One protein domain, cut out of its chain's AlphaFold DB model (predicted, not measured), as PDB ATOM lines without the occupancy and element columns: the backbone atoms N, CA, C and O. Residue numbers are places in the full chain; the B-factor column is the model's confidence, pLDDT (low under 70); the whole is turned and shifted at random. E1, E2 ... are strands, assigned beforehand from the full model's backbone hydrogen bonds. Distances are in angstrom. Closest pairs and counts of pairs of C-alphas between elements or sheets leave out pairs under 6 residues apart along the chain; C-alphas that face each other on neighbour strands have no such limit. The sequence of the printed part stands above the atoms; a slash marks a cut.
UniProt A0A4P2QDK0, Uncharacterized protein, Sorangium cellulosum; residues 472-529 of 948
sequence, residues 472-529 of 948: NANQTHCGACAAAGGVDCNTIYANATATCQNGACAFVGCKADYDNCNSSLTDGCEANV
ATOM      1  N   ASN A 472     -32.603 -59.714  39.562       80.19
ATOM      2  CA  ASN A 472     -31.274 -60.299  39.342       80.19
ATOM      3  C   ASN A 472     -30.269 -59.337  38.685       80.19
ATOM      4  O   ASN A 472     -29.070 -59.625  38.668       80.19
ATOM      5  N   ALA A 473     -30.737 -58.221  38.123       79.06
ATOM      6  CA  ALA A 473     -29.910 -57.297  37.342       79.06
ATOM      7  C   ALA A 473     -30.106 -55.817  37.713       79.06
ATOM      8  O   ALA A 473     -29.441 -54.951  37.149       79.06
ATOM      9  N   ASN A 474     -31.027 -55.510  38.627       83.88
ATOM     10  CA  ASN A 474     -31.366 -54.135  38.969       83.88
ATOM     11  C   ASN A 474     -30.395 -53.558  40.020       83.88
ATOM     12  O   ASN A 474     -30.203 -54.133  41.086       83.88
ATOM     13  N   GLN A 475     -29.823 -52.392  39.712       80.44
ATOM     14  CA  GLN A 475     -28.817 -51.662  40.490       80.44
ATOM     15  C   GLN A 475     -29.205 -51.366  41.951       80.44
ATOM     16  O   GLN A 475     -28.342 -51.375  42.829       80.44
ATOM     17  N   THR A 476     -30.486 -51.095  42.190       78.31
ATOM     18  CA  THR A 476     -31.048 -50.670  43.481       78.31
ATOM     19  C   THR A 476     -31.908 -51.758  44.128       78.31
ATOM     20  O   THR A 476     -32.277 -51.657  45.294       78.31
ATOM     21  N   HIS A 477     -32.227 -52.810  43.373       82.44
ATOM     22  CA  HIS A 477     -33.044 -53.954  43.790       82.44
ATOM     23  C   HIS A 477     -32.291 -55.269  43.557       82.44
ATOM     24  O   HIS A 477     -32.846 -56.263  43.088       82.44
ATOM     25  N   CYS A 478     -30.987 -55.245  43.827       82.69
ATOM     26  CA  CYS A 478     -30.081 -56.342  43.532       82.69
ATOM     27  C   CYS A 478     -30.347 -57.487  44.527       82.69
ATOM     28  O   CYS A 478     -30.090 -57.353  45.724       82.69
ATOM     29  N   GLY A 479     -30.922 -58.591  44.044       78.25
ATOM     30  CA  GLY A 479     -31.282 -59.786  44.820       78.25
ATOM     31  C   GLY A 479     -32.741 -59.851  45.306       78.25
ATOM     32  O   GLY A 479     -33.273 -60.951  45.431       78.25
ATOM     33  N   ALA A 480     -33.408 -58.715  45.531       81.75
ATOM     34  CA  ALA A 480     -34.841 -58.586  45.853       81.75
ATOM     35  C   ALA A 480     -35.293 -57.121  45.641       81.75
ATOM     36  O   ALA A 480     -34.442 -56.248  45.479       81.75
ATOM     37  N   CYS A 481     -36.596 -56.802  45.687       83.12
ATOM     38  CA  CYS A 481     -37.016 -55.391  45.779       83.12
ATOM     39  C   CYS A 481     -36.363 -54.743  47.014       83.12
ATOM     40  O   CYS A 481     -36.163 -55.410  48.030       83.12
ATOM     41  N   ALA A 482     -36.032 -53.451  46.961       75.31
ATOM     42  CA  ALA A 482     -35.278 -52.779  48.034       75.31
ATOM     43  C   ALA A 482     -36.005 -52.891  49.384       75.31
ATOM     44  O   ALA A 482     -35.394 -53.218  50.396       75.31
ATOM     45  N   ALA A 483     -37.331 -52.732  49.375       72.31
ATOM     46  CA  ALA A 483     -38.179 -52.899  50.555       72.31
ATOM     47  C   ALA A 483     -38.204 -54.342  51.107       72.31
ATOM     48  O   ALA A 483     -38.521 -54.550  52.275       72.31
ATOM     49  N   ALA A 484     -37.848 -55.333  50.287       70.94
ATOM     50  CA  ALA A 484     -37.836 -56.758  50.616       70.94
ATOM     51  C   ALA A 484     -36.413 -57.321  50.842       70.94
ATOM     52  O   ALA A 484     -36.233 -58.539  50.859       70.94
ATOM     53  N   GLY A 485     -35.404 -56.456  51.030       74.00
ATOM     54  CA  GLY A 485     -34.032 -56.850  51.382       74.00
ATOM     55  C   GLY A 485     -33.021 -56.877  50.230       74.00
ATOM     56  O   GLY A 485     -31.940 -57.440  50.394       74.00
ATOM     57  N   GLY A 486     -33.345 -56.285  49.075       80.19
ATOM     58  CA  GLY A 486     -32.381 -56.067  47.991       80.19
ATOM     59  C   GLY A 486     -31.302 -55.050  48.362       80.19
ATOM     60  O   GLY A 486     -31.568 -54.096  49.090       80.19
ATOM     61  N   VAL A 487     -30.082 -55.241  47.853       78.69
ATOM     62  CA  VAL A 487     -28.941 -54.361  48.152       78.69
ATOM     63  C   VAL A 487     -28.798 -53.286  47.076       78.69
ATOM     64  O   VAL A 487     -28.774 -53.595  45.883       78.69
ATOM     65  N   ASP A 488     -28.649 -52.028  47.500       79.06
ATOM     66  CA  ASP A 488     -28.276 -50.926  46.613       79.06
ATOM     67  C   ASP A 488     -26.753 -50.843  46.483       79.06
ATOM     68  O   ASP A 488     -26.027 -50.439  47.402       79.06
ATOM     69  N   CYS A 489     -26.268 -51.187  45.297       75.50
ATOM     70  CA  CYS A 489     -24.850 -51.189  44.992       75.50
ATOM     71  C   CYS A 489     -24.192 -49.808  45.084       75.50
ATOM     72  O   CYS A 489     -22.972 -49.744  45.194       75.50
ATOM     73  N   ASN A 490     -24.946 -48.710  45.128       69.81
ATOM     74  CA  ASN A 490     -24.420 -47.343  45.215       69.81
ATOM     75  C   ASN A 490     -23.842 -46.952  46.594       69.81
ATOM     76  O   ASN A 490     -23.317 -45.842  46.759       69.81
ATOM     77  N   THR A 491     -23.941 -47.831  47.595       69.75
ATOM     78  CA  THR A 491     -23.674 -47.501  49.010       69.75
ATOM     79  C   THR A 491     -22.463 -48.212  49.621       69.75
ATOM     80  O   THR A 491     -22.055 -47.878  50.729       69.75
ATOM     81  N   ILE A 492     -21.839 -49.148  48.900       69.25
ATOM     82  CA  ILE A 492     -20.786 -50.029  49.443       69.25
ATOM     83  C   ILE A 492     -19.430 -49.327  49.636       69.25
ATOM     84  O   ILE A 492     -18.640 -49.743  50.480       69.25
ATOM     85  N   TYR A 493     -19.156 -48.258  48.889       69.44
ATOM     86  CA  TYR A 493     -17.893 -47.518  48.953       69.44
ATOM     87  C   TYR A 493     -18.134 -46.090  49.463       69.44
ATOM     88  O   TYR A 493     -18.956 -45.353  48.903       69.44
ATOM     89  N   ALA A 494     -17.436 -45.708  50.541       66.12
ATOM     90  CA  ALA A 494     -17.615 -44.420  51.209       66.12
ATOM     91  C   ALA A 494     -17.218 -43.274  50.274       66.12
ATOM     92  O   ALA A 494     -16.152 -43.291  49.667       66.12
ATOM     93  N   ASN A 495     -18.120 -42.307  50.113       67.44
ATOM     94  CA  ASN A 495     -17.948 -41.177  49.205       67.44
ATOM     95  C   ASN A 495     -17.579 -41.603  47.763       67.44
ATOM     96  O   ASN A 495     -16.820 -40.892  47.119       67.44
ATOM     97  N   ALA A 496     -18.110 -42.741  47.254       68.88
ATOM     98  CA  ALA A 496     -17.891 -43.254  45.884       68.88
ATOM     99  C   ALA A 496     -19.070 -44.074  45.256       68.88
ATOM    100  O   ALA A 496     -20.081 -44.305  45.916       68.88
ATOM    101  N   THR A 497     -18.971 -44.476  43.971       72.44
ATOM    102  CA  THR A 497     -20.003 -45.091  43.075       72.44
ATOM    103  C   THR A 497     -19.715 -46.577  42.710       72.44
ATOM    104  O   THR A 497     -18.548 -46.963  42.741       72.44
ATOM    105  N   ALA A 498     -20.733 -47.425  42.394       74.62
ATOM    106  CA  ALA A 498     -20.639 -48.902  42.143       74.62
ATOM    107  C   ALA A 498     -21.806 -49.529  41.275       74.62
ATOM    108  O   ALA A 498     -22.719 -48.785  40.948       74.62
ATOM    109  N   THR A 499     -21.816 -50.836  40.861       81.56
ATOM    110  CA  THR A 499     -22.786 -51.530  39.927       81.56
ATOM    111  C   THR A 499     -23.263 -52.986  40.282       81.56
ATOM    112  O   THR A 499     -22.462 -53.701  40.870       81.56
ATOM    113  N   CYS A 500     -24.496 -53.449  39.920       81.31
ATOM    114  CA  CYS A 500     -25.133 -54.780  40.220       81.31
ATOM    115  C   CYS A 500     -25.037 -55.860  39.105       81.31
ATOM    116  O   CYS A 500     -25.389 -55.604  37.953       81.31
ATOM    117  N   GLN A 501     -24.667 -57.106  39.444       81.38
ATOM    118  CA  GLN A 501     -24.606 -58.279  38.549       81.38
ATOM    119  C   GLN A 501     -24.969 -59.596  39.272       81.38
ATOM    120  O   GLN A 501     -24.409 -59.891  40.326       81.38
ATOM    121  N   ASN A 502     -25.867 -60.419  38.701       76.50
ATOM    122  CA  ASN A 502     -26.354 -61.695  39.277       76.50
ATOM    123  C   ASN A 502     -26.828 -61.584  40.745       76.50
ATOM    124  O   ASN A 502     -26.684 -62.530  41.518       76.50
ATOM    125  N   GLY A 503     -27.350 -60.419  41.140       76.62
ATOM    126  CA  GLY A 503     -27.738 -60.132  42.523       76.62
ATOM    127  C   GLY A 503     -26.623 -59.646  43.477       76.62
ATOM    128  O   GLY A 503     -26.868 -59.675  44.679       76.62
ATOM    129  N   ALA A 504     -25.437 -59.186  43.010       77.81
ATOM    130  CA  ALA A 504     -24.354 -58.595  43.848       77.81
ATOM    131  C   ALA A 504     -23.581 -57.385  43.215       77.81
ATOM    132  O   ALA A 504     -23.670 -57.179  42.013       77.81
ATOM    133  N   CYS A 505     -22.791 -56.598  43.985       80.19
ATOM    134  CA  CYS A 505     -22.301 -55.225  43.645       80.19
ATOM    135  C   CYS A 505     -20.758 -55.000  43.408       80.19
ATOM    136  O   CYS A 505     -19.968 -55.703  44.033       80.19
ATOM    137  N   ALA A 506     -20.303 -53.982  42.618       76.50
ATOM    138  CA  ALA A 506     -18.871 -53.672  42.248       76.50
ATOM    139  C   ALA A 506     -18.460 -52.152  42.021       76.50
ATOM    140  O   ALA A 506     -19.273 -51.428  41.478       76.50
ATOM    141  N   PHE A 507     -17.231 -51.646  42.344       75.56
ATOM    142  CA  PHE A 507     -16.752 -50.195  42.373       75.56
ATOM    143  C   PHE A 507     -16.533 -49.398  41.048       75.56
ATOM    144  O   PHE A 507     -16.107 -49.989  40.056       75.56
ATOM    145  N   VAL A 508     -16.682 -48.044  41.074       70.69
ATOM    146  CA  VAL A 508     -16.511 -47.080  39.943       70.69
ATOM    147  C   VAL A 508     -15.750 -45.722  40.228       70.69
ATOM    148  O   VAL A 508     -14.840 -45.437  39.450       70.69
ATOM    149  N   GLY A 509     -16.031 -44.867  41.253       70.06
ATOM    150  CA  GLY A 509     -15.328 -43.546  41.517       70.06
ATOM    151  C   GLY A 509     -15.970 -42.561  42.561       70.06
ATOM    152  O   GLY A 509     -17.080 -42.851  42.976       70.06
ATOM    153  N   CYS A 510     -15.352 -41.429  43.000       72.62
ATOM    154  CA  CYS A 510     -15.792 -40.579  44.164       72.62
ATOM    155  C   CYS A 510     -17.016 -39.623  44.000       72.62
ATOM    156  O   CYS A 510     -17.361 -39.225  42.891       72.62
ATOM    157  N   LYS A 511     -17.652 -39.243  45.129       67.56
ATOM    158  CA  LYS A 511     -18.857 -38.390  45.308       67.56
ATOM    159  C   LYS A 511     -18.497 -36.923  45.656       67.56
ATOM    160  O   LYS A 511     -17.395 -36.663  46.112       67.56
ATOM    161  N   ALA A 512     -19.428 -35.984  45.441       63.12
ATOM    162  CA  ALA A 512     -19.249 -34.533  45.646       63.12
ATOM    163  C   ALA A 512     -19.016 -34.110  47.120       63.12
ATOM    164  O   ALA A 512     -19.381 -34.852  48.028       63.12
ATOM    165  N   ASP A 513     -18.416 -32.924  47.329       68.25
ATOM    166  CA  ASP A 513     -18.045 -32.270  48.615       68.25
ATOM    167  C   ASP A 513     -17.011 -32.990  49.488       68.25
ATOM    168  O   ASP A 513     -16.584 -32.491  50.533       68.25
ATOM    169  N   TYR A 514     -16.555 -34.138  49.010       68.19
ATOM    170  CA  TYR A 514     -15.432 -34.866  49.553       68.19
ATOM    171  C   TYR A 514     -14.357 -34.906  48.495       68.19
ATOM    172  O   TYR A 514     -14.560 -35.446  47.407       68.19
ATOM    173  N   ASP A 515     -13.217 -34.324  48.824       70.00
ATOM    174  CA  ASP A 515     -12.083 -34.322  47.921       70.00
ATOM    175  C   ASP A 515     -11.018 -35.295  48.420       70.00
ATOM    176  O   ASP A 515     -10.853 -35.507  49.628       70.00
ATOM    177  N   ASN A 516     -10.311 -35.907  47.475       72.81
ATOM    178  CA  ASN A 516      -9.216 -36.818  47.780       72.81
ATOM    179  C   ASN A 516      -7.931 -36.012  47.989       72.81
ATOM    180  O   ASN A 516      -7.013 -36.039  47.162       72.81
ATOM    181  N   CYS A 517      -7.892 -35.234  49.071       70.25
ATOM    182  CA  CYS A 517      -6.774 -34.353  49.399       70.25
ATOM    183  C   CYS A 517      -5.446 -35.113  49.637       70.25
ATOM    184  O   CYS A 517      -4.401 -34.458  49.711       70.25
ATOM    185  N   ASN A 518      -5.455 -36.458  49.728       71.50
ATOM    186  CA  ASN A 518      -4.297 -37.328  49.992       71.50
ATOM    187  C   ASN A 518      -4.028 -38.489  48.985       71.50
ATOM    188  O   ASN A 518      -2.903 -38.988  48.958       71.50
ATOM    189  N   SER A 519      -4.988 -38.876  48.131       66.94
ATOM    190  CA  SER A 519      -4.949 -39.861  47.012       66.94
ATOM    191  C   SER A 519      -5.114 -41.401  47.258       66.94
ATOM    192  O   SER A 519      -4.594 -42.178  46.452       66.94
ATOM    193  N   SER A 520      -5.849 -41.901  48.274       68.81
ATOM    194  CA  SER A 520      -6.139 -43.360  48.525       68.81
ATOM    195  C   SER A 520      -7.534 -43.852  48.023       68.81
ATOM    196  O   SER A 520      -8.402 -43.027  47.775       68.81
ATOM    197  N   LEU A 521      -7.766 -45.178  47.822       64.81
ATOM    198  CA  LEU A 521      -9.046 -45.772  47.315       64.81
ATOM    199  C   LEU A 521      -9.725 -46.823  48.225       64.81
ATOM    200  O   LEU A 521     -10.846 -47.245  47.945       64.81
ATOM    201  N   THR A 522      -9.072 -47.289  49.288       62.91
ATOM    202  CA  THR A 522      -9.647 -48.298  50.207       62.91
ATOM    203  C   THR A 522     -10.590 -47.702  51.254       62.91
ATOM    204  O   THR A 522     -11.345 -48.434  51.887       62.91
ATOM    205  N   ASP A 523     -10.542 -46.386  51.421       62.31
ATOM    206  CA  ASP A 523     -11.252 -45.578  52.413       62.31
ATOM    207  C   ASP A 523     -12.097 -44.453  51.788       62.31
ATOM    208  O   ASP A 523     -12.792 -43.736  52.503       62.31
ATOM    209  N   GLY A 524     -12.125 -44.364  50.454       70.25
ATOM    210  CA  GLY A 524     -12.915 -43.367  49.729       70.25
ATOM    211  C   GLY A 524     -12.235 -41.997  49.644       70.25
ATOM    212  O   GLY A 524     -11.023 -41.906  49.768       70.25
ATOM    213  N   CYS A 525     -13.021 -40.944  49.398       72.81
ATOM    214  CA  CYS A 525     -12.568 -39.544  49.405       72.81
ATOM    215  C   CYS A 525     -12.739 -38.910  50.803       72.81
ATOM    216  O   CYS A 525     -13.827 -38.995  51.382       72.81
ATOM    217  N   GLU A 526     -11.681 -38.298  51.354       73.06
ATOM    218  CA  GLU A 526     -11.467 -38.169  52.810       73.06
ATOM    219  C   GLU A 526     -11.476 -36.753  53.413       73.06
ATOM    220  O   GLU A 526     -11.613 -36.634  54.633       73.06
ATOM    221  N   ALA A 527     -11.347 -35.677  52.630       71.81
ATOM    222  CA  ALA A 527     -11.345 -34.314  53.171       71.81
ATOM    223  C   ALA A 527     -12.704 -33.631  53.027       71.81
ATOM    224  O   ALA A 527     -13.297 -33.617  51.950       71.81
ATOM    225  N   ASN A 528     -13.163 -33.029  54.125       67.62
ATOM    226  CA  ASN A 528     -14.493 -32.452  54.229       67.62
ATOM    227  C   ASN A 528     -14.438 -30.916  54.241       67.62
ATOM    228  O   ASN A 528     -14.308 -30.296  55.299       67.62
ATOM    229  N   VAL A 529     -14.586 -30.298  53.067       72.75
ATOM    230  CA  VAL A 529     -14.635 -28.825  52.890       72.75
ATOM    231  C   VAL A 529     -15.880 -28.180  53.515       72.75
ATOM    232  O   VAL A 529     -16.062 -26.966  53.487       72.75
TER     233      VAL A 529
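AT A GLANCE: This is residues 472 to 529 of the 948 residues of an uncharacterized protein of Sorangium cellulosum (UniProt A0A4P2QDK0). There is little regular structure: one antiparallel hairpin, E1 then E2, makes the middle of a long shape, with loops of unnamed chain at both ends. Residues 472 to 487 loop near the hairpin's turn; residues 511 to 529 loop out beyond its open end and fold back on themselves. The printed part has 58 residues, 13 of them in the two named strands of a sheet ordered E1 - E2, with no named helix: all strand. It is loose, radius of gyration of the C-alphas 13.2 A, and only just a rod, spanning 37 by 18 by 13 A.

HOW THE PARTS SIT: E1, residues 496 to 501, and E2, residues 504 to 510, are antiparallel neighbours at 154 degrees, a hairpin with a tight link. C-alphas 498 and 507 face each other at 4.1 A. N 499 and O 506 are within hydrogen-bond range at 2.7 A, as are N 508 and O 497 at 2.7 A. Residues 514 to 515 pair antiparallel with residues 527 to 528.

IN THESE COORDINATES: E1 is 18.0 A long from C-alpha 496 at (-17.891, -43.254, 45.884); E2 is 19.9 A, ending at C-alpha 510 at (-15.792, -40.579, 44.164).

THE WHOLE: The C-alphas farthest apart, of Ala 484 and Asn 518, are 38.8 A apart. The printed part has no cut and no long link between named elements. Mean pLDDT of the printed part is 73.6; residues 490 to 496, 511 to 514, 519 to 523 and 528 are under 70.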